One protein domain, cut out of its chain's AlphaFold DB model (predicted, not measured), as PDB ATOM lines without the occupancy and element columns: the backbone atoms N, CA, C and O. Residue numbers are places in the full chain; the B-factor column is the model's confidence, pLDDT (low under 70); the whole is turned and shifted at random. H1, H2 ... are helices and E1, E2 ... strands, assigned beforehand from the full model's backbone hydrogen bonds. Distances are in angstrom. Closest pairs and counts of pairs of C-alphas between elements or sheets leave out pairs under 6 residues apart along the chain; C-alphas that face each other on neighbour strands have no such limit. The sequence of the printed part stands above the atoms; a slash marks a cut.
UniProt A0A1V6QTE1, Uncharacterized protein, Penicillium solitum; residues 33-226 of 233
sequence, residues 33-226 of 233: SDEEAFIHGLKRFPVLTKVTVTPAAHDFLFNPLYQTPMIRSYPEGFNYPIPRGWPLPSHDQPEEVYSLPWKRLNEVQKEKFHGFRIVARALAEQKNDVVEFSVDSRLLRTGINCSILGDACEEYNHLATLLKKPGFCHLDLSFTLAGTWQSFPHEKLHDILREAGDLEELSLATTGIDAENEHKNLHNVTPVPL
ATOM      1  N   SER A  33      -9.033  30.952  37.586       96.50
ATOM      2  CA  SER A  33      -9.484  29.683  37.011       96.50
ATOM      3  C   SER A  33     -10.097  29.872  35.621       96.50
ATOM      4  O   SER A  33     -10.110  28.944  34.816       96.50
ATOM      5  N   ASP A  34     -10.587  31.071  35.321       95.38
ATOM      6  CA  ASP A  34     -11.047  31.471  33.996       95.38
ATOM      7  C   ASP A  34      -9.898  31.566  32.980       95.38
ATOM      8  O   ASP A  34     -10.014  31.033  31.874       95.38
ATOM      9  N   GLU A  35      -8.768  32.164  33.367       97.00
ATOM     10  CA  GLU A  35      -7.553  32.199  32.549       97.00
ATOM     11  C   GLU A  35      -7.020  30.784  32.291       97.00
ATOM     12  O   GLU A  35      -6.747  30.409  31.145       97.00
ATOM     13  N   GLU A  36      -6.907  29.973  33.343       97.56
ATOM     14  CA  GLU A  36      -6.438  28.591  33.232       97.56
ATOM     15  C   GLU A  36      -7.346  27.758  32.324       97.56
ATOM     16  O   GLU A  36      -6.854  27.015  31.467       97.56
ATOM     17  N   ALA A  37      -8.666  27.908  32.460       96.25
ATOM     18  CA  ALA A  37      -9.639  27.231  31.613       96.25
ATOM     19  C   ALA A  37      -9.515  27.660  30.145       96.25
ATOM     20  O   ALA A  37      -9.557  26.804  29.255       96.25
ATOM     21  N   PHE A  38      -9.313  28.954  29.874       96.81
ATOM     22  CA  PHE A  38      -9.108  29.452  28.515       96.81
ATOM     23  C   PHE A  38      -7.836  28.868  27.886       96.81
ATOM     24  O   PHE A  38      -7.894  28.278  26.805       96.81
ATOM     25  N   ILE A  39      -6.701  28.940  28.590       97.38
ATOM     26  CA  ILE A  39      -5.422  28.377  28.127       97.38
ATOM     27  C   ILE A  39      -5.528  26.860  27.932       97.38
ATOM     28  O   ILE A  39      -4.967  26.309  26.979       97.38
ATOM     29  N   HIS A  40      -6.247  26.166  28.816       96.81
ATOM     30  CA  HIS A  40      -6.512  24.740  28.671       96.81
ATOM     31  C   HIS A  40      -7.304  24.448  27.391       96.81
ATOM     32  O   HIS A  40      -6.931  23.550  26.638       96.81
ATOM     33  N   GLY A  41      -8.353  25.228  27.121       95.31
ATOM     34  CA  GLY A  41      -9.145  25.138  25.898       95.31
ATOM     35  C   GLY A  41      -8.299  25.344  24.643       95.31
ATOM     36  O   GLY A  41      -8.310  24.484  23.763       95.31
ATOM     37  N   LEU A  42      -7.490  26.410  24.598       96.06
ATOM     38  CA  LEU A  42      -6.588  26.693  23.472       96.06
ATOM     39  C   LEU A  42      -5.701  25.493  23.108       96.06
ATOM     40  O   LEU A  42      -5.464  25.228  21.935       96.06
ATOM     41  N   LYS A  43      -5.236  24.733  24.105       94.88
ATOM     42  CA  LYS A  43      -4.369  23.560  23.903       94.88
ATOM     43  C   LYS A  43      -5.122  22.298  23.478       94.88
ATOM     44  O   LYS A  43      -4.500  21.347  23.009       94.88
ATOM     45  N   ARG A  44      -6.432  22.235  23.722       95.75
ATOM     46  CA  ARG A  44      -7.246  21.014  23.583       95.75
ATOM     47  C   ARG A  44      -8.215  21.046  22.415       95.75
ATOM     48  O   ARG A  44      -8.701  19.983  22.037       95.75
ATOM     49  N   PHE A  45      -8.474  22.214  21.841       94.81
ATOM     50  CA  PHE A  45      -9.318  22.365  20.664       94.81
ATOM     51  C   PHE A  45      -8.445  22.577  19.414       94.81
ATOM     52  O   PHE A  45      -8.213  23.718  19.031       94.81
ATOM     53  N   PRO A  46      -7.971  21.502  18.748       89.56
ATOM     54  CA  PRO A  46      -7.044  21.609  17.611       89.56
ATOM     55  C   PRO A  46      -7.667  22.227  16.352       89.56
ATOM     56  O   PRO A  46      -6.968  22.492  15.387       89.56
ATOM     57  N   VAL A  47      -8.989  22.407  16.335       95.81
ATOM     58  CA  VAL A  47      -9.731  23.041  15.233       95.81
ATOM     59  C   VAL A  47     -10.258  24.428  15.618       95.81
ATOM     60  O   VAL A  47     -11.104  24.980  14.920       95.81
ATOM     61  N   LEU A  48      -9.824  24.976  16.760       96.94
ATOM     62  CA  LEU A  48     -10.228  26.306  17.206       96.94
ATOM     63  C   LEU A  48      -9.505  27.371  16.381       96.94
ATOM     64  O   LEU A  48      -8.330  27.640  16.604       96.94
ATOM     65  N   THR A  49     -10.236  27.993  15.464       97.12
ATOM     66  CA  THR A  49      -9.706  29.016  14.552       97.12
ATOM     67  C   THR A  49     -10.091  30.437  14.945       97.12
ATOM     68  O   THR A  49      -9.407  31.377  14.553       97.12
ATOM     69  N   LYS A  50     -11.160  30.607  15.731       97.62
ATOM     70  CA  LYS A  50     -11.732  31.912  16.077       97.62
ATOM     71  C   LYS A  50     -11.955  32.053  17.574       97.62
ATOM     72  O   LYS A  50     -12.520  31.160  18.208       97.62
ATOM     73  N   VAL A  51     -11.581  33.209  18.116       97.75
ATOM     74  CA  VAL A  51     -11.896  33.606  19.492       97.75
ATOM     75  C   VAL A  51     -12.603  34.957  19.501       97.75
ATOM     76  O   VAL A  51     -12.147  35.908  18.875       97.75
ATOM     77  N   THR A  52     -13.692  35.042  20.265       95.38
ATOM     78  CA  THR A  52     -14.458  36.276  20.466       95.38
ATOM     79  C   THR A  52     -14.563  36.595  21.950       95.38
ATOM     80  O   THR A  52     -15.019  35.766  22.740       95.38
ATOM     81  N   VAL A  53     -14.184  37.814  22.325       93.88
ATOM     82  CA  VAL A  53     -14.464  38.395  23.643       93.88
ATOM     83  C   VAL A  53     -15.699  39.274  23.513       93.88
ATOM     84  O   VAL A  53     -15.739  40.165  22.669       93.88
ATOM     85  N   THR A  54     -16.715  39.034  24.341       89.38
ATOM     86  CA  THR A  54     -17.967  39.796  24.284       89.38
ATOM     87  C   THR A  54     -18.579  40.002  25.672       89.38
ATOM     88  O   THR A  54     -18.613  39.062  26.470       89.38
ATOM     89  N   PRO A  55     -19.102  41.205  25.977       83.94
ATOM     90  CA  PRO A  55     -19.825  41.469  27.216       83.94
ATOM     91  C   PRO A  55     -21.303  41.042  27.155       83.94
ATOM     92  O   PRO A  55     -22.006  41.127  28.158       83.94
ATOM     93  N   ALA A  56     -21.795  40.580  26.000       84.44
ATOM     94  CA  ALA A  56     -23.219  40.359  25.742       84.44
ATOM     95  C   ALA A  56     -23.672  38.897  25.921       84.44
ATOM     96  O   ALA A  56     -24.628  38.468  25.282       84.44
ATOM     97  N   ALA A  57     -23.013  38.113  26.784       86.44
ATOM     98  CA  ALA A  57     -23.355  36.698  26.991       86.44
ATOM     99  C   ALA A  57     -24.838  36.479  27.337       86.44
ATOM    100  O   ALA A  57     -25.487  35.578  26.802       86.44
ATOM    101  N   HIS A  58     -25.365  37.340  28.206       85.44
ATOM    102  CA  HIS A  58     -26.718  37.249  28.739       85.44
ATOM    103  C   HIS A  58     -27.793  37.901  27.866       85.44
ATOM    104  O   HIS A  58     -28.948  37.545  28.046       85.44
ATOM    105  N   ASP A  59     -27.429  38.826  26.969       82.50
ATOM    106  CA  ASP A  59     -28.338  39.602  26.105       82.50
ATOM    107  C   ASP A  59     -29.667  39.984  26.790       82.50
ATOM    108  O   ASP A  59     -29.683  40.888  27.630       82.50
ATOM    109  N   PHE A  60     -30.755  39.250  26.521       83.25
ATOM    110  CA  PHE A  60     -32.041  39.408  27.200       83.25
ATOM    111  C   PHE A  60     -32.298  38.309  28.235       83.25
ATOM    112  O   PHE A  60     -32.004  37.129  28.037       83.25
ATOM    113  N   LEU A  61     -32.955  38.683  29.337       82.75
ATOM    114  CA  LEU A  61     -33.357  37.734  30.371       82.75
ATOM    115  C   LEU A  61     -34.216  36.606  29.769       82.75
ATOM    116  O   LEU A  61     -35.155  36.865  29.018       82.75
ATOM    117  N   PHE A  62     -33.880  35.357  30.107       84.75
ATOM    118  CA  PHE A  62     -34.470  34.116  29.569       84.75
ATOM    119  C   PHE A  62     -34.197  33.819  28.086       84.75
ATOM    120  O   PHE A  62     -34.525  32.726  27.627       84.75
ATOM    121  N   ASN A  63     -33.549  34.726  27.358       88.31
ATOM    122  CA  ASN A  63     -33.122  34.526  25.977       88.31
ATOM    123  C   ASN A  63     -31.668  35.004  25.798       88.31
ATOM    124  O   ASN A  63     -31.428  36.011  25.126       88.31
ATOM    125  N   PRO A  64     -30.700  34.318  26.434       88.81
ATOM    126  CA  PRO A  64     -29.301  34.697  26.355       88.81
ATOM    127  C   PRO A  64     -28.764  34.477  24.945       88.81
ATOM    128  O   PRO A  64     -29.093  33.486  24.288       88.81
ATOM    129  N   LEU A  65     -27.871  35.365  24.516       87.31
ATOM    130  CA  LEU A  65     -27.192  35.236  23.232       87.31
ATOM    131  C   LEU A  65     -26.305  33.993  23.194       87.31
ATOM    132  O   LEU A  65     -26.286  33.267  22.201       87.31
ATOM    133  N   TYR A  66     -25.604  33.724  24.297       87.38
ATOM    134  CA  TYR A  66     -24.791  32.528  24.447       87.38
ATOM    135  C   TYR A  66     -25.312  31.694  25.610       87.38
ATOM    136  O   TYR A  66     -25.209  32.065  26.778       87.38
ATOM    137  N   GLN A  67     -25.834  30.514  25.288       85.75
ATOM    138  CA  GLN A  67     -26.271  29.514  26.259       85.75
ATOM    139  C   GLN A  67     -25.055  28.842  26.910       85.75
ATOM    140  O   GLN A  67     -24.774  27.671  26.645       85.75
ATOM    141  N   THR A  68     -24.289  29.575  27.721       88.75
ATOM    142  CA  THR A  68     -23.115  29.032  28.422       88.75
ATOM    143  C   THR A  68     -23.530  27.889  29.360       88.75
ATOM    144  O   THR A  68     -24.680  27.855  29.808       88.75
ATOM    145  N   PRO A  69     -22.637  26.933  29.693       88.31
ATOM    146  CA  PRO A  69     -22.957  25.874  30.658       88.31
ATOM    147  C   PRO A  69     -23.532  26.415  31.974       88.31
ATOM    148  O   PRO A  69     -24.460  25.830  32.524       88.31
ATOM    149  N   MET A  70     -23.021  27.563  32.417       89.44
ATOM    150  CA  MET A  70     -23.475  28.269  33.606       89.44
ATOM    151  C   MET A  70     -24.917  28.786  33.438       89.44
ATOM    152  O   MET A  70     -25.774  28.435  34.245       89.44
ATOM    153  N   ILE A  71     -25.241  29.486  32.342       90.06
ATOM    154  CA  ILE A  71     -26.606  29.990  32.093       90.06
ATOM    155  C   ILE A  71     -27.618  28.846  31.908       90.06
ATOM    156  O   ILE A  71     -28.727  28.911  32.434       90.06
ATOM    157  N   ARG A  72     -27.232  27.753  31.234       90.06
ATOM    158  CA  ARG A  72     -28.091  26.562  31.070       90.06
ATOM    159  C   ARG A  72     -28.422  25.860  32.388       90.06
ATOM    160  O   ARG A  72     -29.379  25.093  32.433       90.06
ATOM    161  N   SER A  73     -27.624  26.079  33.432       91.44
ATOM    162  CA  SER A  73     -27.828  25.470  34.751       91.44
ATOM    163  C   SER A  73     -28.799  26.247  35.645       91.44
ATOM    164  O   SER A  73     -29.133  25.785  36.738       91.44
ATOM    165  N   TYR A  74     -29.248  27.429  35.210       91.38
ATOM    166  CA  TYR A  74     -30.122  28.271  36.012       91.38
ATOM    167  C   TYR A  74     -31.492  27.636  36.267       91.38
ATOM    168  O   TYR A  74     -32.048  26.980  35.383       91.38
ATOM    169  N   PRO A  75     -32.079  27.859  37.458       90.62
ATOM    170  CA  PRO A  75     -33.453  27.466  37.724       90.62
ATOM    171  C   PRO A  75     -34.425  28.096  36.719       90.62
ATOM    172  O   PRO A  75     -34.270  29.250  36.316       90.62
ATOM    173  N   GLU A  76     -35.472  27.356  36.362       87.25
ATOM    174  CA  GLU A  76     -36.548  27.882  35.523       87.25
ATOM    175  C   GLU A  76     -37.173  29.134  36.160       87.25
ATOM    176  O   GLU A  76     -37.493  29.149  37.347       87.25
ATOM    177  N   GLY A  77     -37.337  30.200  35.371       87.12
ATOM    178  CA  GLY A  77     -37.901  31.465  35.847       87.12
ATOM    179  C   GLY A  77     -36.979  32.278  36.760       87.12
ATOM    180  O   GLY A  77     -37.448  33.229  37.386       87.12
ATOM    181  N   PHE A  78     -35.687  31.937  36.844       90.19
ATOM    182  CA  PHE A  78     -34.701  32.705  37.602       90.19
ATOM    183  C   PHE A  78     -34.547  34.125  37.040       90.19
ATOM    184  O   PHE A  78     -33.875  34.348  36.034       90.19
ATOM    185  N   ASN A  79     -35.190  35.088  37.699       87.75
ATOM    186  CA  ASN A  79     -35.072  36.509  37.399       87.75
ATOM    187  C   ASN A  79     -33.946  37.116  38.247       87.75
ATOM    188  O   ASN A  79     -34.016  37.076  39.477       87.75
ATOM    189  N   TYR A  80     -32.920  37.662  37.599       87.25
ATOM    190  CA  TYR A  80     -31.747  38.233  38.256       87.25
ATOM    191  C   TYR A  80     -31.259  39.489  37.528       87.25
ATOM    192  O   TYR A  80     -31.488  39.634  36.322       87.25
ATOM    193  N   PRO A  81     -30.559  40.397  38.232       85.38
ATOM    194  CA  PRO A  81     -29.855  41.493  37.585       85.38
ATOM    195  C   PRO A  81     -28.788  40.925  36.649       85.38
ATOM    196  O   PRO A  81     -27.845  40.285  37.106       85.38
ATOM    197  N   ILE A  82     -28.931  41.150  35.342       83.69
ATOM    198  CA  ILE A  82     -27.898  40.760  34.381       83.69
ATOM    199  C   ILE A  82     -26.626  41.551  34.717       83.69
ATOM    200  O   ILE A  82     -26.685  42.789  34.731       83.69
ATOM    201  N   PRO A  83     -25.489  40.879  34.990       78.44
ATOM    202  CA  PRO A  83     -24.233  41.571  35.219       78.44
ATOM    203  C   PRO A  83     -23.921  42.460  34.017       78.44
ATOM    204  O   PRO A  83     -23.852  41.987  32.881       78.44
ATOM    205  N   ARG A  84     -23.763  43.766  34.250       71.12
ATOM    206  CA  ARG A  84     -23.331  44.679  33.191       71.12
ATOM    207  C   ARG A  84     -21.836  44.480  32.976       71.12
ATOM    208  O   ARG A  84     -21.041  44.802  33.853       71.12
ATOM    209  N   GLY A  85     -21.505  43.897  31.823       66.81
ATOM    210  CA  GLY A  85     -20.143  43.700  31.337       66.81
ATOM    211  C   GLY A  85     -19.453  45.013  30.962       66.81
ATOM    212  O   GLY A  85     -19.851  46.094  31.394       66.81
ATOM    213  N   TRP A  86     -18.367  44.935  30.200       64.75
ATOM    214  CA  TRP A  86     -17.254  45.827  30.480       64.75
ATOM    215  C   TRP A  86     -16.700  46.618  29.274       64.75
ATOM    216  O   TRP A  86     -16.615  46.059  28.184       64.75
ATOM    217  N   PRO A  87     -16.194  47.850  29.504       65.25
ATOM    218  CA  PRO A  87     -16.643  48.770  30.537       65.25
ATOM    219  C   PRO A  87     -17.977  49.384  30.105       65.25
ATOM    220  O   PRO A  87     -18.035  50.084  29.096       65.25
ATOM    221  N   LEU A  88     -19.047  49.160  30.862       64.62
ATOM    222  CA  LEU A  88     -20.278  49.930  30.703       64.62
ATOM    223  C   LEU A  88     -20.337  50.992  31.807       64.62
ATOM    224  O   LEU A  88     -20.227  50.632  32.985       64.62
ATOM    225  N   PRO A  89     -20.527  52.281  31.471       59.06
ATOM    226  CA  PRO A  89     -20.804  53.299  32.472       59.06
ATOM    227  C   PRO A  89     -22.006  52.886  33.326       59.06
ATOM    228  O   PRO A  89     -23.101  52.633  32.821       59.06
ATOM    229  N   SER A  90     -21.802  52.770  34.637       57.94
ATOM    230  CA  SER A  90     -22.908  52.705  35.589       57.94
ATOM    231  C   SER A  90     -23.394  54.122  35.872       57.94
ATOM    232  O   SER A  90     -22.579  55.037  35.878       57.94
ATOM    233  N   HIS A  91     -24.673  54.297  36.217       55.53
ATOM    234  CA  HIS A  91     -25.192  55.594  36.682       55.53
ATOM    235  C   HIS A  91     -24.356  56.207  37.824       55.53
ATOM    236  O   HIS A  91     -24.267  57.425  37.924       55.53
ATOM    237  N   ASP A  92     -23.707  55.362  38.631       53.31
ATOM    238  CA  ASP A  92     -22.944  55.767  39.814       53.31
ATOM    239  C   ASP A  92     -21.442  55.993  39.560       53.31
ATOM    240  O   ASP A  92     -20.712  56.326  40.494       53.31
ATOM    241  N   GLN A  93     -20.941  55.788  38.332       56.62
ATOM    242  CA  GLN A  93     -19.532  56.047  38.006       56.62
ATOM    243  C   GLN A  93     -19.427  57.086  36.893       56.62
ATOM    244  O   GLN A  93     -20.035  56.890  35.842       56.62
ATOM    245  N   PRO A  94     -18.636  58.158  37.088       54.66
ATOM    246  CA  PRO A  94     -18.434  59.145  36.045       54.66
ATOM    247  C   PRO A  94     -17.821  58.464  34.820       54.66
ATOM    248  O   PRO A  94     -16.837  57.723  34.917       54.66
ATOM    249  N   GLU A  95     -18.430  58.729  33.668       57.53
ATOM    250  CA  GLU A  95     -18.039  58.211  32.354       57.53
ATOM    251  C   GLU A  95     -16.554  58.482  32.042       57.53
ATOM    252  O   GLU A  95     -15.898  57.696  31.360       57.53
ATOM    253  N   GLU A  96     -15.994  59.520  32.671       54.53
ATOM    254  CA  GLU A  96     -14.583  59.913  32.659       54.53
ATOM    255  C   GLU A  96     -13.602  58.770  32.954       54.53
ATOM    256  O   GLU A  96     -12.526  58.724  32.367       54.53
ATOM    257  N   VAL A  97     -13.941  57.806  33.821       54.19
ATOM    258  CA  VAL A  97     -13.021  56.699  34.161       54.19
ATOM    259  C   VAL A  97     -12.751  55.791  32.956       54.19
ATOM    260  O   VAL A  97     -11.686  55.181  32.868       54.19
ATOM    261  N   TYR A  98     -13.698  55.706  32.024       60.69
ATOM    262  CA  TYR A  98     -13.616  54.838  30.850       60.69
ATOM    263  C   TYR A  98     -12.922  55.499  29.661       60.69
ATOM    264  O   TYR A  98     -12.508  54.802  28.736       60.69
ATOM    265  N   SER A  99     -12.740  56.819  29.726       66.75
ATOM    266  CA  SER A  99     -12.074  57.636  28.717       66.75
ATOM    267  C   SER A  99     -10.691  58.141  29.152       66.75
ATOM    268  O   SER A  99     -10.030  58.859  28.403       66.75
ATOM    269  N   LEU A 100     -10.200  57.757  30.338       79.19
ATOM    270  CA  LEU A 100      -8.820  58.040  30.730       79.19
ATOM    271  C   LEU A 100      -7.824  57.237  29.867       79.19
ATOM    272  O   LEU A 100      -8.044  56.048  29.622       79.19
ATOM    273  N   PRO A 101      -6.688  57.841  29.467       84.88
ATOM    274  CA  PRO A 101      -5.584  57.118  28.839       84.88
ATOM    275  C   PRO A 101      -5.102  55.921  29.672       84.88
ATOM    276  O   PRO A 101      -5.043  56.005  30.900       84.88
ATOM    277  N   TRP A 102      -4.683  54.839  29.012       88.50
ATOM    278  CA  TRP A 102      -4.324  53.550  29.611       88.50
ATOM    279  C   TRP A 102      -3.241  53.689  30.676       88.50
ATOM    280  O   TRP A 102      -3.380  53.166  31.782       88.50
ATOM    281  N   LYS A 103      -2.202  54.486  30.398       87.69
ATOM    282  CA  LYS A 103      -1.139  54.828  31.362       87.69
ATOM    283  C   LYS A 103      -1.628  55.464  32.667       87.69
ATOM    284  O   LYS A 103      -0.901  55.432  33.654       87.69
ATOM    285  N   ARG A 104      -2.810  56.084  32.678       87.31
ATOM    286  CA  ARG A 104      -3.387  56.734  33.867       87.31
ATOM    287  C   ARG A 104      -4.301  55.809  34.665       87.31
ATOM    288  O   ARG A 104      -4.689  56.178  35.770       87.31
ATOM    289  N   LEU A 105      -4.647  54.642  34.124       86.81
ATOM    290  CA  LEU A 105      -5.456  53.654  34.821       86.81
ATOM    291  C   LEU A 105      -4.599  52.873  35.821       86.81
ATOM    292  O   LEU A 105      -3.505  52.408  35.495       86.81
ATOM    293  N   ASN A 106      -5.116  52.691  37.034       89.56
ATOM    294  CA  ASN A 106      -4.559  51.731  37.986       89.56
ATOM    295  C   ASN A 106      -4.999  50.295  37.640       89.56
ATOM    296  O   ASN A 106      -5.900  50.091  36.826       89.56
ATOM    297  N   GLU A 107      -4.394  49.290  38.275       89.94
ATOM    298  CA  GLU A 107      -4.700  47.888  37.960       89.94
ATOM    299  C   GLU A 107      -6.161  47.507  38.221       89.94
ATOM    300  O   GLU A 107      -6.719  46.758  37.436       89.94
ATOM    301  N   VAL A 108      -6.833  48.083  39.225       86.69
ATOM    302  CA  VAL A 108      -8.270  47.829  39.465       86.69
ATOM    303  C   VAL A 108      -9.126  48.336  38.298       86.69
ATOM    304  O   VAL A 108     -10.112  47.712  37.913       86.69
ATOM    305  N   GLN A 109      -8.756  49.469  37.700       86.12
ATOM    306  CA  GLN A 109      -9.439  50.007  36.524       86.12
ATOM    307  C   GLN A 109      -9.108  49.210  35.259       86.12
ATOM    308  O   GLN A 109     -10.006  48.956  34.459       86.12
ATOM    309  N   LYS A 110      -7.850  48.786  35.089       88.06
ATOM    310  CA  LYS A 110      -7.450  47.895  33.990       88.06
ATOM    311  C   LYS A 110      -8.052  46.506  34.115       88.06
ATOM    312  O   LYS A 110      -8.243  45.862  33.097       88.06
ATOM    313  N   GLU A 111      -8.391  46.064  35.321       88.12
ATOM    314  CA  GLU A 111      -9.053  44.783  35.566       88.12
ATOM    315  C   GLU A 111     -10.502  44.779  35.111       88.12
ATOM    316  O   GLU A 111     -11.051  43.730  34.797       88.12
ATOM    317  N   LYS A 112     -11.103  45.959  34.918       85.56
ATOM    318  CA  LYS A 112     -12.305  46.014  34.091       85.56
ATOM    319  C   LYS A 112     -11.997  45.364  32.751       85.56
ATOM    320  O   LYS A 112     -12.806  44.572  32.329       85.56
ATOM    321  N   PHE A 113     -10.795  45.571  32.200       88.69
ATOM    322  CA  PHE A 113     -10.274  44.996  30.961       88.69
ATOM    323  C   PHE A 113      -9.785  43.525  30.959       88.69
ATOM    324  O   PHE A 113      -9.116  43.109  30.013       88.69
ATOM    325  N   HIS A 114     -10.194  42.712  31.936       91.38
ATOM    326  CA  HIS A 114      -9.769  41.320  32.204       91.38
ATOM    327  C   HIS A 114      -9.673  40.297  31.033       91.38
ATOM    328  O   HIS A 114      -8.628  40.165  30.414       91.38
ATOM    329  N   GLY A 115     -10.751  39.588  30.666       92.69
ATOM    330  CA  GLY A 115     -10.986  38.933  29.351       92.69
ATOM    331  C   GLY A 115     -10.147  39.375  28.120       92.69
ATOM    332  O   GLY A 115      -9.393  38.550  27.630       92.69
ATOM    333  N   PHE A 116     -10.218  40.610  27.585       94.00
ATOM    334  CA  PHE A 116      -9.297  41.100  26.543       94.00
ATOM    335  C   PHE A 116      -7.823  40.941  26.937       94.00
ATOM    336  O   PHE A 116      -7.065  40.383  26.149       94.00
ATOM    337  N   ARG A 117      -7.409  41.385  28.135       94.81
ATOM    338  CA  ARG A 117      -6.015  41.257  28.600       94.81
ATOM    339  C   ARG A 117      -5.565  39.796  28.624       94.81
ATOM    340  O   ARG A 117      -4.502  39.487  28.091       94.81
ATOM    341  N   ILE A 118      -6.382  38.898  29.179       96.62
ATOM    342  CA  ILE A 118      -6.100  37.455  29.206       96.62
ATOM    343  C   ILE A 118      -6.032  36.893  27.795       96.62
ATOM    344  O   ILE A 118      -5.068  36.213  27.454       96.62
ATOM    345  N   VAL A 119      -7.057  37.143  26.983       97.69
ATOM    346  CA  VAL A 119      -7.194  36.517  25.671       97.69
ATOM    347  C   VAL A 119      -6.095  37.001  24.740       97.69
ATOM    348  O   VAL A 119      -5.434  36.166  24.133       97.69
ATOM    349  N   ALA A 120      -5.824  38.306  24.678       97.00
ATOM    350  CA  ALA A 120      -4.736  38.844  23.867       97.00
ATOM    351  C   ALA A 120      -3.381  38.254  24.291       97.00
ATOM    352  O   ALA A 120      -2.638  37.768  23.439       97.00
ATOM    353  N   ARG A 121      -3.089  38.212  25.601       97.81
ATOM    354  CA  ARG A 121      -1.858  37.602  26.128       97.81
ATOM    355  C   ARG A 121      -1.755  36.124  25.765       97.81
ATOM    356  O   ARG A 121      -0.767  35.695  25.180       97.81
ATOM    357  N   ALA A 122      -2.775  35.334  26.081       98.06
ATOM    358  CA  ALA A 122      -2.756  33.894  25.854       98.06
ATOM    359  C   ALA A 122      -2.704  33.549  24.358       98.06
ATOM    360  O   ALA A 122      -1.968  32.641  23.971       98.06
ATOM    361  N   LEU A 123      -3.414  34.294  23.506       97.88
ATOM    362  CA  LEU A 123      -3.322  34.134  22.058       97.88
ATOM    363  C   LEU A 123      -1.947  34.516  21.523       97.88
ATOM    364  O   LEU A 123      -1.502  33.862  20.588       97.88
ATOM    365  N   ALA A 124      -1.259  35.500  22.102       97.19
ATOM    366  CA  ALA A 124       0.100  35.874  21.719       97.19
ATOM    367  C   ALA A 124       1.142  34.834  22.174       97.19
ATOM    368  O   ALA A 124       1.940  34.360  21.363       97.19
ATOM    369  N   GLU A 125       1.106  34.429  23.442       96.25
ATOM    370  CA  GLU A 125       2.167  33.643  24.086       96.25
ATOM    371  C   GLU A 125       2.019  32.128  23.920       96.25
ATOM    372  O   GLU A 125       3.013  31.404  23.840       96.25
ATOM    373  N   GLN A 126       0.789  31.611  23.891       95.69
ATOM    374  CA  GLN A 126       0.565  30.171  23.815       95.69
ATOM    375  C   GLN A 126       0.625  29.693  22.363       95.69
ATOM    376  O   GLN A 126       0.258  30.409  21.428       95.69
ATOM    377  N   LYS A 127       1.029  28.434  22.167       92.69
ATOM    378  CA  LYS A 127       0.825  27.752  20.885       92.69
ATOM    379  C   LYS A 127      -0.672  27.518  20.683       92.69
ATOM    380  O   LYS A 127      -1.313  26.909  21.536       92.69
ATOM    381  N   ASN A 128      -1.199  28.006  19.568       95.06
ATOM    382  CA  ASN A 128      -2.585  27.862  19.150       95.06
ATOM    383  C   ASN A 128      -2.672  28.068  17.628       95.06
ATOM    384  O   ASN A 128      -1.743  28.631  17.048       95.06
ATOM    385  N   ASP A 129      -3.774  27.622  17.027       95.31
ATOM    386  CA  ASP A 129      -4.054  27.731  15.588       95.31
ATOM    387  C   ASP A 129      -5.158  28.777  15.310       95.31
ATOM    388  O   ASP A 129      -5.875  28.704  14.311       95.31
ATOM    389  N   VAL A 130      -5.335  29.739  16.227       97.81
ATOM    390  CA  VAL A 130      -6.338  30.801  16.095       97.81
ATOM    391  C   VAL A 130      -5.859  31.802  15.051       97.81
ATOM    392  O   VAL A 130      -4.790  32.393  15.185       97.81
ATOM    393  N   VAL A 131      -6.685  32.006  14.031       97.62
ATOM    394  CA  VAL A 131      -6.426  32.906  12.900       97.62
ATOM    395  C   VAL A 131      -7.369  34.109  12.879       97.62
ATOM    396  O   VAL A 131      -7.119  35.072  12.156       97.62
ATOM    397  N   GLU A 132      -8.419  34.080  13.703       98.25
ATOM    398  CA  GLU A 132      -9.379  35.170  13.851       98.25
ATOM    399  C   GLU A 132      -9.541  35.561  15.323       98.25
ATOM    400  O   GLU A 132      -9.839  34.722  16.185       98.25
ATOM    401  N   PHE A 133      -9.422  36.854  15.615       98.00
ATOM    402  CA  PHE A 133      -9.711  37.396  16.939       98.00
ATOM    403  C   PHE A 133     -10.677  38.572  16.845       98.00
ATOM    404  O   PHE A 133     -10.447  39.512  16.081       98.00
ATOM    405  N   SER A 134     -11.737  38.531  17.656       95.88
ATOM    406  CA  SER A 134     -12.674  39.641  17.772       95.88
ATOM    407  C   SER A 134     -12.955  40.080  19.208       95.88
ATOM    408  O   SER A 134     -13.054  39.270  20.136       95.88
ATOM    409  N   VAL A 135     -13.131  41.387  19.383       93.56
ATOM    410  CA  VAL A 135     -13.749  41.992  20.563       93.56
ATOM    411  C   VAL A 135     -15.055  42.639  20.127       93.56
ATOM    412  O   VAL A 135     -15.066  43.736  19.567       93.56
ATOM    413  N   ASP A 136     -16.154  41.941  20.392       89.31
ATOM    414  CA  ASP A 136     -17.485  42.283  19.898       89.31
ATOM    415  C   ASP A 136     -18.339  42.887  21.018       89.31
ATOM    416  O   ASP A 136     -18.776  42.195  21.949       89.31
ATOM    417  N   SER A 137     -18.590  44.194  20.910       83.19
ATOM    418  CA  SER A 137     -19.430  44.950  21.839       83.19
ATOM    419  C   SER A 137     -20.930  44.734  21.624       83.19
ATOM    420  O   SER A 137     -21.717  45.124  22.485       83.19
ATOM    421  N   ARG A 138     -21.361  44.112  20.515       79.81
ATOM    422  CA  ARG A 138     -22.772  43.840  20.180       79.81
ATOM    423  C   ARG A 138     -23.666  45.081  20.304       79.81
ATOM    424  O   ARG A 138     -24.775  45.003  20.825       79.81
ATOM    425  N   LEU A 139     -23.175  46.229  19.825       71.69
ATOM    426  CA  LEU A 139     -23.838  47.546  19.883       71.69
ATOM    427  C   LEU A 139     -23.995  48.135  21.295       71.69
ATOM    428  O   LEU A 139     -24.585  49.209  21.451       71.69
ATOM    429  N   LEU A 140     -23.466  47.472  22.326       75.62
ATOM    430  CA  LEU A 140     -23.348  48.066  23.650       75.62
ATOM    431  C   LEU A 140     -22.337  49.214  23.581       75.62
ATOM    432  O   LEU A 140     -21.361  49.152  22.837       75.62
ATOM    433  N   ARG A 141     -22.567  50.273  24.367       74.81
ATOM    434  CA  ARG A 141     -21.674  51.443  24.456       74.81
ATOM    435  C   ARG A 141     -20.409  51.096  25.234       74.81
ATOM    436  O   ARG A 141     -20.245  51.503  26.381       74.81
ATOM    437  N   THR A 142     -19.587  50.240  24.645       80.12
ATOM    438  CA  THR A 142     -18.444  49.620  25.292       80.12
ATOM    439  C   THR A 142     -17.438  49.079  24.274       80.12
ATOM    440  O   THR A 142     -17.743  48.933  23.089       80.12
ATOM    441  N   GLY A 143     -16.230  48.784  24.737       85.12
ATOM    442  CA  GLY A 143     -15.108  48.353  23.917       85.12
ATOM    443  C   GLY A 143     -13.794  48.408  24.691       85.12
ATOM    444  O   GLY A 143     -13.754  48.778  25.865       85.12
ATOM    445  N   ILE A 144     -12.695  48.036  24.040       88.50
ATOM    446  CA  ILE A 144     -11.355  48.166  24.620       88.50
ATOM    447  C   ILE A 144     -10.916  49.629  24.595       88.50
ATOM    448  O   ILE A 144     -11.230  50.370  23.669       88.50
ATOM    449  N   ASN A 145     -10.185  50.072  25.611       87.31
ATOM    450  CA  ASN A 145      -9.707  51.450  25.662       87.31
ATOM    451  C   ASN A 145      -8.757  51.721  24.481       87.31
ATOM    452  O   ASN A 145      -7.710  51.086  24.387       87.31
ATOM    453  N   CYS A 146      -9.089  52.660  23.590       87.00
ATOM    454  CA  CYS A 146      -8.300  52.894  22.375       87.00
ATOM    455  C   CYS A 146      -6.868  53.365  22.642       87.00
ATOM    456  O   CYS A 146      -5.986  53.145  21.814       87.00
ATOM    457  N   SER A 147      -6.611  53.985  23.796       87.50
ATOM    458  CA  SER A 147      -5.279  54.491  24.140       87.50
ATOM    459  C   SER A 147      -4.239  53.388  24.356       87.50
ATOM    460  O   SER A 147      -3.049  53.692  24.278       87.50
ATOM    461  N   ILE A 148      -4.648  52.115  24.503       89.62
ATOM    462  CA  ILE A 148      -3.704  50.985  24.476       89.62
ATOM    463  C   ILE A 148      -2.860  51.014  23.201       89.62
ATOM    464  O   ILE A 148      -1.684  50.697  23.257       89.62
ATOM    465  N   LEU A 149      -3.425  51.460  22.070       88.25
ATOM    466  CA  LEU A 149      -2.701  51.503  20.802       88.25
ATOM    467  C   LEU A 149      -1.601  52.569  20.798       88.25
ATOM    468  O   LEU A 149      -0.609  52.414  20.103       88.25
ATOM    469  N   GLY A 150      -1.767  53.659  21.548       80.38
ATOM    470  CA  GLY A 150      -0.814  54.774  21.580       80.38
ATOM    471  C   GLY A 150       0.276  54.626  22.638       80.38
ATOM    472  O   GLY A 150       1.286  55.332  22.604       80.38
ATOM    473  N   ASP A 151       0.080  53.714  23.586       75.62
ATOM    474  CA  ASP A 151       0.938  53.545  24.742       75.62
ATOM    475  C   ASP A 151       1.863  52.334  24.576       75.62
ATOM    476  O   ASP A 151       1.451  51.266  24.135       75.62
ATOM    477  N   ALA A 152       3.125  52.475  24.997       76.25
ATOM    478  CA  ALA A 152       4.023  51.336  25.182       76.25
ATOM    479  C   ALA A 152       3.527  50.500  26.377       76.25
ATOM    480  O   ALA A 152       3.970  50.696  27.508       76.25
ATOM    481  N   CYS A 153       2.543  49.637  26.130       89.19
ATOM    482  CA  CYS A 153       1.903  48.781  27.121       89.19
ATOM    483  C   CYS A 153       1.936  47.311  26.692       89.19
ATOM    484  O   CYS A 153       2.100  46.987  25.515       89.19
ATOM    485  N   GLU A 154       1.795  46.414  27.667       92.88
ATOM    486  CA  GLU A 154       1.813  44.969  27.427       92.88
ATOM    487  C   GLU A 154       0.661  44.539  26.518       92.88
ATOM    488  O   GLU A 154       0.860  43.733  25.616       92.88
ATOM    489  N   GLU A 155      -0.523  45.131  26.682       93.62
ATOM    490  CA  GLU A 155      -1.700  44.827  25.870       93.62
ATOM    491  C   GLU A 155      -1.482  45.112  24.378       93.62
ATOM    492  O   GLU A 155      -1.858  44.301  23.530       93.62
ATOM    493  N   TYR A 156      -0.823  46.227  24.055       93.69
ATOM    494  CA  TYR A 156      -0.411  46.533  22.687       93.69
ATOM    495  C   TYR A 156       0.618  45.535  22.168       93.69
ATOM    496  O   TYR A 156       0.488  45.051  21.045       93.69
ATOM    497  N   ASN A 157       1.619  45.193  22.983       94.75
ATOM    498  CA  ASN A 157       2.644  44.232  22.589       94.75
ATOM    499  C   ASN A 157       2.031  42.855  22.300       94.75
ATOM    500  O   ASN A 157       2.376  42.245  21.292       94.75
ATOM    501  N   HIS A 158       1.080  42.394  23.117       96.44
ATOM    502  CA  HIS A 158       0.349  41.151  22.869       96.44
ATOM    503  C   HIS A 158      -0.428  41.204  21.551       96.44
ATOM    504  O   HIS A 158      -0.332  40.272  20.753       96.44
ATOM    505  N   LEU A 159      -1.147  42.300  21.284       94.62
ATOM    506  CA  LEU A 159      -1.869  42.475  20.022       94.62
ATOM    507  C   LEU A 159      -0.913  42.485  18.817       94.62
ATOM    508  O   LEU A 159      -1.166  41.810  17.823       94.62
ATOM    509  N   ALA A 160       0.213  43.192  18.920       94.88
ATOM    510  CA  ALA A 160       1.235  43.232  17.879       94.88
ATOM    511  C   ALA A 160       1.866  41.851  17.638       94.88
ATOM    512  O   ALA A 160       2.083  41.462  16.494       94.88
ATOM    513  N   THR A 161       2.147  41.086  18.696       96.50
ATOM    514  CA  THR A 161       2.649  39.710  18.586       96.50
ATOM    515  C   THR A 161       1.620  38.786  17.945       96.50
ATOM    516  O   THR A 161       2.001  37.964  17.115       96.50
ATOM    517  N   LEU A 162       0.337  38.920  18.296       95.81
ATOM    518  CA  LEU A 162      -0.748  38.149  17.693       95.81
ATOM    519  C   LEU A 162      -0.846  38.407  16.185       95.81
ATOM    520  O   LEU A 162      -0.864  37.455  15.413       95.81
ATOM    521  N   LEU A 163      -0.829  39.673  15.762       95.06
ATOM    522  CA  LEU A 163      -0.942  40.049  14.348       95.06
ATOM    523  C   LEU A 163       0.226  39.564  13.481       95.06
ATOM    524  O   LEU A 163       0.058  39.353  12.285       95.06
ATOM    525  N   LYS A 164       1.402  39.361  14.080       95.62
ATOM    526  CA  LYS A 164       2.588  38.822  13.397       95.62
ATOM    527  C   LYS A 164       2.556  37.301  13.248       95.62
ATOM    528  O   LYS A 164       3.474  36.737  12.649       95.62
ATOM    529  N   LYS A 165       1.574  36.608  13.836       95.00
ATOM    530  CA  LYS A 165       1.505  35.149  13.749       95.00
ATOM    531  C   LYS A 165       1.176  34.720  12.317       95.00
ATOM    532  O   LYS A 165       0.208  35.224  11.752       95.00
ATOM    533  N   PRO A 166       1.932  33.762  11.751       94.31
ATOM    534  CA  PRO A 166       1.613  33.208  10.442       94.31
ATOM    535  C   PRO A 166       0.184  32.664  10.400       94.31
ATOM    536  O   PRO A 166      -0.235  31.941  11.304       94.31
ATOM    537  N   GLY A 167      -0.541  33.001   9.340       94.56
ATOM    538  CA  GLY A 167      -1.925  32.604   9.108       94.56
ATOM    539  C   GLY A 167      -2.977  33.451   9.821       94.56
ATOM    540  O   GLY A 167      -4.155  33.252   9.540       94.56
ATOM    541  N   PHE A 168      -2.605  34.385  10.704       97.12
ATOM    542  CA  PHE A 168      -3.577  35.273  11.342       97.12
ATOM    543  C   PHE A 168      -4.158  36.252  10.312       97.12
ATOM    544  O   PHE A 168      -3.440  37.098   9.780       97.12
ATOM    545  N   CYS A 169      -5.456  36.130  10.028       96.88
ATOM    546  CA  CYS A 169      -6.079  36.733   8.850       96.88
ATOM    547  C   CYS A 169      -7.244  37.684   9.155       96.88
ATOM    548  O   CYS A 169      -7.586  38.495   8.294       96.88
ATOM    549  N   HIS A 170      -7.829  37.643  10.356       97.69
ATOM    550  CA  HIS A 170      -8.996  38.466  10.688       97.69
ATOM    551  C   HIS A 170      -8.865  39.123  12.064       97.69
ATOM    552  O   HIS A 170      -8.727  38.446  13.089       97.69
ATOM    553  N   LEU A 171      -9.011  40.449  12.092       96.38
ATOM    554  CA  LEU A 171      -9.084  41.243  13.314       96.38
ATOM    555  C   LEU A 171     -10.349  42.112  13.335       96.38
ATOM    556  O   LEU A 171     -10.540  42.949  12.457       96.38
ATOM    557  N   ASP A 172     -11.156  41.982  14.387       94.81
ATOM    558  CA  ASP A 172     -12.325  42.841  14.618       94.81
ATOM    559  C   ASP A 172     -12.298  43.428  16.033       94.81
ATOM    560  O   ASP A 172     -12.400  42.700  17.020       94.81
ATOM    561  N   LEU A 173     -12.124  44.743  16.163       92.44
ATOM    562  CA  LEU A 173     -11.978  45.399  17.462       92.44
ATOM    563  C   LEU A 173     -13.017  46.498  17.664       92.44
ATOM    564  O   LEU A 173     -13.028  47.513  16.968       92.44
ATOM    565  N   SER A 174     -13.823  46.341  18.713       89.31
ATOM    566  CA  SER A 174     -14.632  47.422  19.273       89.31
ATOM    567  C   SER A 174     -13.836  48.215  20.308       89.31
ATOM    568  O   SER A 174     -13.432  47.670  21.336       89.31
ATOM    569  N   PHE A 175     -13.656  49.511  20.074       86.81
ATOM    570  CA  PHE A 175     -12.971  50.445  20.961       86.81
ATOM    571  C   PHE A 175     -13.935  51.356  21.722       86.81
ATOM    572  O   PHE A 175     -14.985  51.747  21.215       86.81
ATOM    573  N   THR A 176     -13.523  51.771  22.915       81.38
ATOM    574  CA  THR A 176     -14.055  52.943  23.614       81.38
ATOM    575  C   THR A 176     -13.051  54.083  23.499       81.38
ATOM    576  O   THR A 176     -11.852  53.889  23.731       81.38
ATOM    577  N   LEU A 177     -13.533  55.267  23.114       75.38
ATOM    578  CA  LEU A 177     -12.679  56.435  22.909       75.38
ATOM    579  C   LEU A 177     -12.236  57.069  24.233       75.38
ATOM    580  O   LEU A 177     -13.044  57.388  25.104       75.38
ATOM    581  N   ALA A 178     -10.932  57.313  24.343       68.62
ATOM    582  CA  ALA A 178     -10.330  58.114  25.398       68.62
ATOM    583  C   ALA A 178     -10.355  59.605  25.013       68.62
ATOM    584  O   ALA A 178      -9.331  60.183  24.654       68.62
ATOM    585  N   GLY A 179     -11.549  60.207  25.013       66.38
ATOM    586  CA  GLY A 179     -11.774  61.574  24.532       66.38
ATOM    587  C   GLY A 179     -12.341  61.603  23.111       66.38
ATOM    588  O   GLY A 179     -13.278  60.869  22.808       66.38
ATOM    589  N   THR A 180     -11.803  62.464  22.245       67.12
ATOM    590  CA  THR A 180     -12.316  62.652  20.878       67.12
ATOM    591  C   THR A 180     -11.665  61.702  19.866       67.12
ATOM    592  O   THR A 180     -10.571  61.182  20.093       67.12
ATOM    593  N   TRP A 181     -12.301  61.508  18.703       71.69
ATOM    594  CA  TRP A 181     -11.764  60.680  17.608       71.69
ATOM    595  C   TRP A 181     -10.365  61.114  17.146       71.69
ATOM    596  O   TRP A 181      -9.531  60.280  16.801       71.69
ATOM    597  N   GLN A 182     -10.062  62.413  17.205       72.25
ATOM    598  CA  GLN A 182      -8.744  62.952  16.853       72.25
ATOM    599  C   GLN A 182      -7.628  62.434  17.773       72.25
ATOM    600  O   GLN A 182      -6.463  62.463  17.388       72.25
ATOM    601  N   SER A 183      -7.977  61.944  18.965       70.94
ATOM    602  CA  SER A 183      -7.035  61.361  19.928       70.94
ATOM    603  C   SER A 183      -6.820  59.855  19.719       70.94
ATOM    604  O   SER A 183      -6.059  59.233  20.462       70.94
ATOM    605  N   PHE A 184      -7.481  59.242  18.730       82.44
ATOM    606  CA  PHE A 184      -7.295  57.827  18.420       82.44
ATOM    607  C   PHE A 184      -5.875  57.573  17.860       82.44
ATOM    608  O   PHE A 184      -5.394  58.367  17.044       82.44
ATOM    609  N   PRO A 185      -5.167  56.493  18.252       83.88
ATOM    610  CA  PRO A 185      -3.734  56.348  17.972       83.88
ATOM    611  C   PRO A 185      -3.470  55.732  16.589       83.88
ATOM    612  O   PRO A 185      -2.959  54.620  16.456       83.88
ATOM    613  N   HIS A 186      -3.832  56.470  15.540       84.56
ATOM    614  CA  HIS A 186      -3.803  56.004  14.151       84.56
ATOM    615  C   HIS A 186      -2.419  55.512  13.704       84.56
ATOM    616  O   HIS A 186      -2.315  54.461  13.078       84.56
ATOM    617  N   GLU A 187      -1.353  56.242  14.044       86.06
ATOM    618  CA  GLU A 187       0.011  55.922  13.601       86.06
ATOM    619  C   GLU A 187       0.483  54.561  14.120       86.06
ATOM    620  O   GLU A 187       1.020  53.753  13.369       86.06
ATOM    621  N   LYS A 188       0.220  54.268  15.395       84.94
ATOM    622  CA  LYS A 188       0.631  53.004  16.012       84.94
ATOM    623  C   LYS A 188      -0.196  51.820  15.551       84.94
ATOM    624  O   LYS A 188       0.348  50.736  15.366       84.94
ATOM    625  N   LEU A 189      -1.490  52.031  15.319       88.31
ATOM    626  CA  LEU A 189      -2.310  51.020  14.667       88.31
ATOM    627  C   LEU A 189      -1.763  50.702  13.270       88.31
ATOM    628  O   LEU A 189      -1.621  49.541  12.906       88.31
ATOM    629  N   HIS A 190      -1.399  51.724  12.502       88.56
ATOM    630  CA  HIS A 190      -0.799  51.520  11.192       88.56
ATOM    631  C   HIS A 190       0.539  50.766  11.282       88.56
ATOM    632  O   HIS A 190       0.758  49.837  10.509       88.56
ATOM    633  N   ASP A 191       1.401  51.098  12.247       89.06
ATOM    634  CA  ASP A 191       2.671  50.393  12.467       89.06
ATOM    635  C   ASP A 191       2.470  48.885  12.694       89.06
ATOM    636  O   ASP A 191       3.125  48.088  12.024       89.06
ATOM    637  N   ILE A 192       1.545  48.471  13.573       90.25
ATOM    638  CA  ILE A 192       1.308  47.034  13.822       90.25
ATOM    639  C   ILE A 192       0.687  46.328  12.620       90.25
ATOM    640  O   ILE A 192       1.031  45.180  12.344       90.25
ATOM    641  N   LEU A 193      -0.193  47.009  11.880       91.50
ATOM    642  CA  LEU A 193      -0.835  46.445  10.694       91.50
ATOM    643  C   LEU A 193       0.172  46.215   9.563       91.50
ATOM    644  O   LEU A 193       0.053  45.235   8.836       91.50
ATOM    645  N   ARG A 194       1.209  47.054   9.442       90.88
ATOM    646  CA  ARG A 194       2.301  46.831   8.475       90.88
ATOM    647  C   ARG A 194       3.079  45.547   8.737       90.88
ATOM    648  O   ARG A 194       3.696  45.018   7.817       90.88
ATOM    649  N   GLU A 195       3.090  45.082   9.979       90.06
ATOM    650  CA  GLU A 195       3.754  43.840  10.368       90.06
ATOM    651  C   GLU A 195       2.819  42.618  10.287       90.06
ATOM    652  O   GLU A 195       3.276  41.486  10.443       90.06
ATOM    653  N   ALA A 196       1.527  42.828  10.009       93.12
ATOM    654  CA  ALA A 196       0.508  41.788   9.911       93.12
ATOM    655  C   ALA A 196       0.449  41.201   8.488       93.12
ATOM    656  O   ALA A 196      -0.458  41.492   7.710       93.12
ATOM    657  N   GLY A 197       1.456  40.397   8.128       90.88
ATOM    658  CA  GLY A 197       1.671  39.944   6.745       90.88
ATOM    659  C   GLY A 197       0.516  39.151   6.118       90.88
ATOM    660  O   GLY A 197       0.293  39.253   4.912       90.88
ATOM    661  N   ASP A 198      -0.236  38.410   6.933       95.69
ATOM    662  CA  ASP A 198      -1.326  37.546   6.469       95.69
ATOM    663  C   ASP A 198      -2.724  38.144   6.703       95.69
ATOM    664  O   ASP A 198      -3.711  37.522   6.316       95.69
ATOM    665  N   LEU A 199      -2.828  39.353   7.271       96.56
ATOM    666  CA  LEU A 199      -4.111  39.982   7.590       96.56
ATOM    667  C   LEU A 199      -4.913  40.294   6.314       96.56
ATOM    668  O   LEU A 199      -4.414  40.923   5.380       96.56
ATOM    669  N   GLU A 200      -6.172  39.864   6.279       95.88
ATOM    670  CA  GLU A 200      -7.073  40.017   5.129       95.88
ATOM    671  C   GLU A 200      -8.274  40.899   5.466       95.88
ATOM    672  O   GLU A 200      -8.690  41.719   4.641       95.88
ATOM    673  N   GLU A 201      -8.789  40.768   6.690       94.88
ATOM    674  CA  GLU A 201      -9.953  41.501   7.172       94.88
ATOM    675  C   GLU A 201      -9.633  42.281   8.450       94.88
ATOM    676  O   GLU A 201      -9.134  41.737   9.439       94.88
ATOM    677  N   LEU A 202      -9.947  43.577   8.410       93.75
ATOM    678  CA  LEU A 202      -9.872  44.485   9.544       93.75
ATOM    679  C   LEU A 202     -11.219  45.189   9.721       93.75
ATOM    680  O   LEU A 202     -11.679  45.910   8.830       93.75
ATOM    681  N   SER A 203     -11.810  45.022  10.899       91.19
ATOM    682  CA  SER A 203     -12.995  45.746  11.352       91.19
ATOM    683  C   SER A 203     -12.663  46.536  12.614       91.19
ATOM    684  O   SER A 203     -12.031  46.029  13.542       91.19
ATOM    685  N   LEU A 204     -13.061  47.808  12.634       88.62
ATOM    686  CA  LEU A 204     -12.859  48.694  13.775       88.62
ATOM    687  C   LEU A 204     -14.171  49.394  14.099       88.62
ATOM    688  O   LEU A 204     -14.630  50.254  13.356       88.62
ATOM    689  N   ALA A 205     -14.764  49.075  15.238       83.44
ATOM    690  CA  ALA A 205     -15.905  49.818  15.749       83.44
ATOM    691  C   ALA A 205     -15.434  50.767  16.846       83.44
ATOM    692  O   ALA A 205     -14.555  50.423  17.635       83.44
ATOM    693  N   THR A 206     -16.028  51.952  16.939       76.75
ATOM    694  CA  THR A 206     -15.801  52.839  18.080       76.75
ATOM    695  C   THR A 206     -17.111  53.207  18.737       76.75
ATOM    696  O   THR A 206     -18.116  53.502  18.098       76.75
ATOM    697  N   THR A 207     -17.096  53.170  20.059       68.00
ATOM    698  CA  THR A 207     -18.178  53.645  20.902       68.00
ATOM    699  C   THR A 207     -17.639  54.824  21.705       68.00
ATOM    700  O   THR A 207     -16.577  54.761  22.325       68.00
ATOM    701  N   GLY A 208     -18.332  55.951  21.632       57.47
ATOM    702  CA  GLY A 208     -17.946  57.180  22.312       57.47
ATOM    703  C   GLY A 208     -19.052  58.215  22.193       57.47
ATOM    704  O   GLY A 208     -19.872  58.148  21.275       57.47
ATOM    705  N   ILE A 209     -19.089  59.149  23.137       47.03
ATOM    706  CA  ILE A 209     -19.872  60.374  23.002       47.03
ATOM    707  C   ILE A 209     -18.967  61.362  22.269       47.03
ATOM    708  O   ILE A 209     -17.941  61.778  22.803       47.03
ATOM    709  N   ASP A 210     -19.319  61.716  21.033       41.38
ATOM    710  CA  ASP A 210     -18.814  62.956  20.453       41.38
ATOM    711  C   ASP A 210     -19.413  64.088  21.292       41.38
ATOM    712  O   ASP A 210     -20.627  64.299  21.264       41.38
ATOM    713  N   ALA A 211     -18.589  64.769  22.089       41.50
ATOM    714  CA  ALA A 211     -19.036  65.891  22.913       41.50
ATOM    715  C   ALA A 211     -19.656  67.023  22.066       41.50
ATOM    716  O   ALA A 211     -20.388  67.849  22.603       41.50
ATOM    717  N   GLU A 212     -19.415  67.044  20.748       43.28
ATOM    718  CA  GLU A 212     -20.043  67.977  19.807       43.28
ATOM    719  C   GLU A 212     -21.286  67.404  19.093       43.28
ATOM    720  O   GLU A 212     -22.014  68.150  18.441       43.28
ATOM    721  N   ASN A 213     -21.586  66.105  19.230       41.88
ATOM    722  CA  ASN A 213     -22.758  65.451  18.638       41.88
ATOM    723  C   ASN A 213     -23.319  64.351  19.555       41.88
ATOM    724  O   ASN A 213     -23.217  63.159  19.249       41.88
ATOM    725  N   GLU A 214     -24.025  64.750  20.618       41.16
ATOM    726  CA  GLU A 214     -24.680  63.876  21.616       41.16
ATOM    727  C   GLU A 214     -25.641  62.795  21.044       41.16
ATOM    728  O   GLU A 214     -26.209  61.992  21.790       41.16
ATOM    729  N   HIS A 215     -25.857  62.731  19.725       39.84
ATOM    730  CA  HIS A 215     -26.881  61.899  19.086       39.84
ATOM    731  C   HIS A 215     -26.409  60.969  17.964       39.84
ATOM    732  O   HIS A 215     -27.239  60.265  17.384       39.84
ATOM    733  N   LYS A 216     -25.110  60.882  17.661       38.59
ATOM    734  CA  LYS A 216     -24.620  59.883  16.700       38.59
ATOM    735  C   LYS A 216     -23.863  58.787  17.432       38.59
ATOM    736  O   LYS A 216     -22.677  58.912  17.702       38.59
ATOM    737  N   ASN A 217     -24.552  57.679  17.713       40.62
ATOM    738  CA  ASN A 217     -23.844  56.414  17.871       40.62
ATOM    739  C   ASN A 217     -23.062  56.202  16.560       40.62
ATOM    740  O   ASN A 217     -23.684  56.100  15.499       40.62
ATOM    741  N   LEU A 218     -21.730  56.205  16.614       43.44
ATOM    742  CA  LEU A 218     -20.868  55.882  15.476       43.44
ATOM    743  C   LEU A 218     -20.975  54.377  15.205       43.44
ATOM    744  O   LEU A 218     -20.102  53.592  15.552       43.44
ATOM    745  N   HIS A 219     -22.106  53.949  14.651       42.44
ATOM    746  CA  HIS A 219     -22.295  52.559  14.268       42.44
ATOM    747  C   HIS A 219     -21.624  52.319  12.918       42.44
ATOM    748  O   HIS A 219     -22.041  52.880  11.905       42.44
ATOM    749  N   ASN A 220     -20.635  51.423  12.959       38.22
ATOM    750  CA  ASN A 220     -20.007  50.698  11.856       38.22
ATOM    751  C   ASN A 220     -19.010  51.496  11.000       38.22
ATOM    752  O   ASN A 220     -19.391  52.213  10.075       38.22
ATOM    753  N   VAL A 221     -17.712  51.252  11.219       41.50
ATOM    754  CA  VAL A 221     -16.763  51.253  10.097       41.50
ATOM    755  C   VAL A 221     -16.918  49.892   9.427       41.50
ATOM    756  O   VAL A 221     -16.726  48.856  10.056       41.50
ATOM    757  N   THR A 222     -17.358  49.897   8.173       39.47
ATOM    758  CA  THR A 222     -17.437  48.710   7.316       39.47
ATOM    759  C   THR A 222     -16.076  47.999   7.287       39.47
ATOM    760  O   THR A 222     -15.066  48.707   7.226       39.47
ATOM    761  N   PRO A 223     -16.014  46.652   7.284       40.88
ATOM    762  CA  PRO A 223     -14.762  45.934   7.060       40.88
ATOM    763  C   PRO A 223     -14.071  46.493   5.818       40.88
ATOM    764  O   PRO A 223     -14.697  46.603   4.760       40.88
ATOM    765  N   VAL A 224     -12.810  46.897   5.955       44.31
ATOM    766  CA  VAL A 224     -11.998  47.325   4.815       44.31
ATOM    767  C   VAL A 224     -11.228  46.091   4.355       44.31
ATOM    768  O   VAL A 224     -10.355  45.632   5.095       44.31
ATOM    769  N   PRO A 225     -11.531  45.520   3.173       40.56
ATOM    770  CA  PRO A 225     -10.723  44.445   2.622       40.56
ATOM    771  C   PRO A 225      -9.317  44.991   2.376       40.56
ATOM    772  O   PRO A 225      -9.153  45.962   1.637       40.56
ATOM    773  N   LEU A 226      -8.302  44.394   3.000       53.41
ATOM    774  CA  LEU A 226      -6.920  44.856   2.838       53.41
ATOM    775  C   LEU A 226      -6.276  44.328   1.547       53.41
ATOM    776  O   LEU A 226      -5.269  44.869   1.091       53.41
TER     777      LEU A 226
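Overview. This is residues 33 to 226 of the 233 residues of an uncharacterized protein of Penicillium solitum (UniProt A0A1V6QTE1). A small sheet of four parallel strands, E1 to E4, has helices on one side: H5 packs over E1, H7 sits next to H5, and H8 lies beside H7 and touches it only at their ends, while H1 touches H5 with residues 35 to 39 alone. A long loop with H2 reaches out from the sheet's E1 side, and the last stretch, residues 208 to 226, folds back to edge strand E4. The printed part has 194 residues with eight named helices and four named strands, in the order H1 E1 H2 H3 H4 H5 E2 H6 H7 E3 H8 E4; the sheet runs E1 E2 E3 E4. The class is mixed, with under half of the residues in named elements; the whole is compact, with a radius of gyration of the C-alphas of 17.2 A and spans of 51 by 48 by 33 A.

Arrangement. H1, residues 33 to 44, only just touches H5, residues 114 to 125, with 3 pairs of C-alphas within 8 A, the closest those of Glu 35 and Ile 118, 6.4 A apart. E1, residues 50 to 53, is parallel to E2, residues 132 to 135, with N 53 and O 134 2.9 A apart. H5 is on the sheet over E1, at a height of 10.0 A. H2, residues 69 to 72, H3, residues 96 to 99, and H4, residues 107 to 111, touch no helix. H6, residues 146 to 149, only grazes the sheet. H7, residues 154 to 163, is the hub and touches H5 at a steep tilt of 50 degrees, the same way, with the closest C-alphas, those of Ala 124 and Leu 162, 4.7 A apart. E3, residues 170 to 176, is parallel to E2, with N 135 and O 172 2.8 A apart, and to E4, residues 201 to 207, with N 175 and O 205 2.8 A apart. H8, residues 186 to 194, is not on the sheet and touches H7 only at their ends, only just, with 3 pairs of C-alphas within 8 A, the closest those of Ala 160 and Ile 192, 5.6 A apart. E2, H6 H7, E3 and E3, H8, E4 are strand-helix-strand units, two parallel neighbour strands with helices between, each with a right-handed crossover; E1, H2 H3 H4 H5, E2 is another such unit. In H1, H4, H5, H7 and H8 every O i to N i+4 pair is within hydrogen-bond range; H2, H3 and H6 are too short for one.

Along the chain. H1 begins at C-alpha 33 (-9.484, 29.683, 37.011) and is 16.1 A long; H5 is 16.3 A and H7 14.2 A. E3 and E4 are each 20.1 A long, and E4 ends at C-alpha 207 (-18.178, 53.645, 20.902).

Size, cuts and confidence. The C-alphas of Glu 76 and Glu 187 are the two farthest apart, 51.0 A. The printed part has no cut; the links E1 to H2 and H2 to H3 are long. The mean pLDDT of the printed part is 82.4, with residues 85 to 99, 178 to 180 and 207 to 226 under 70.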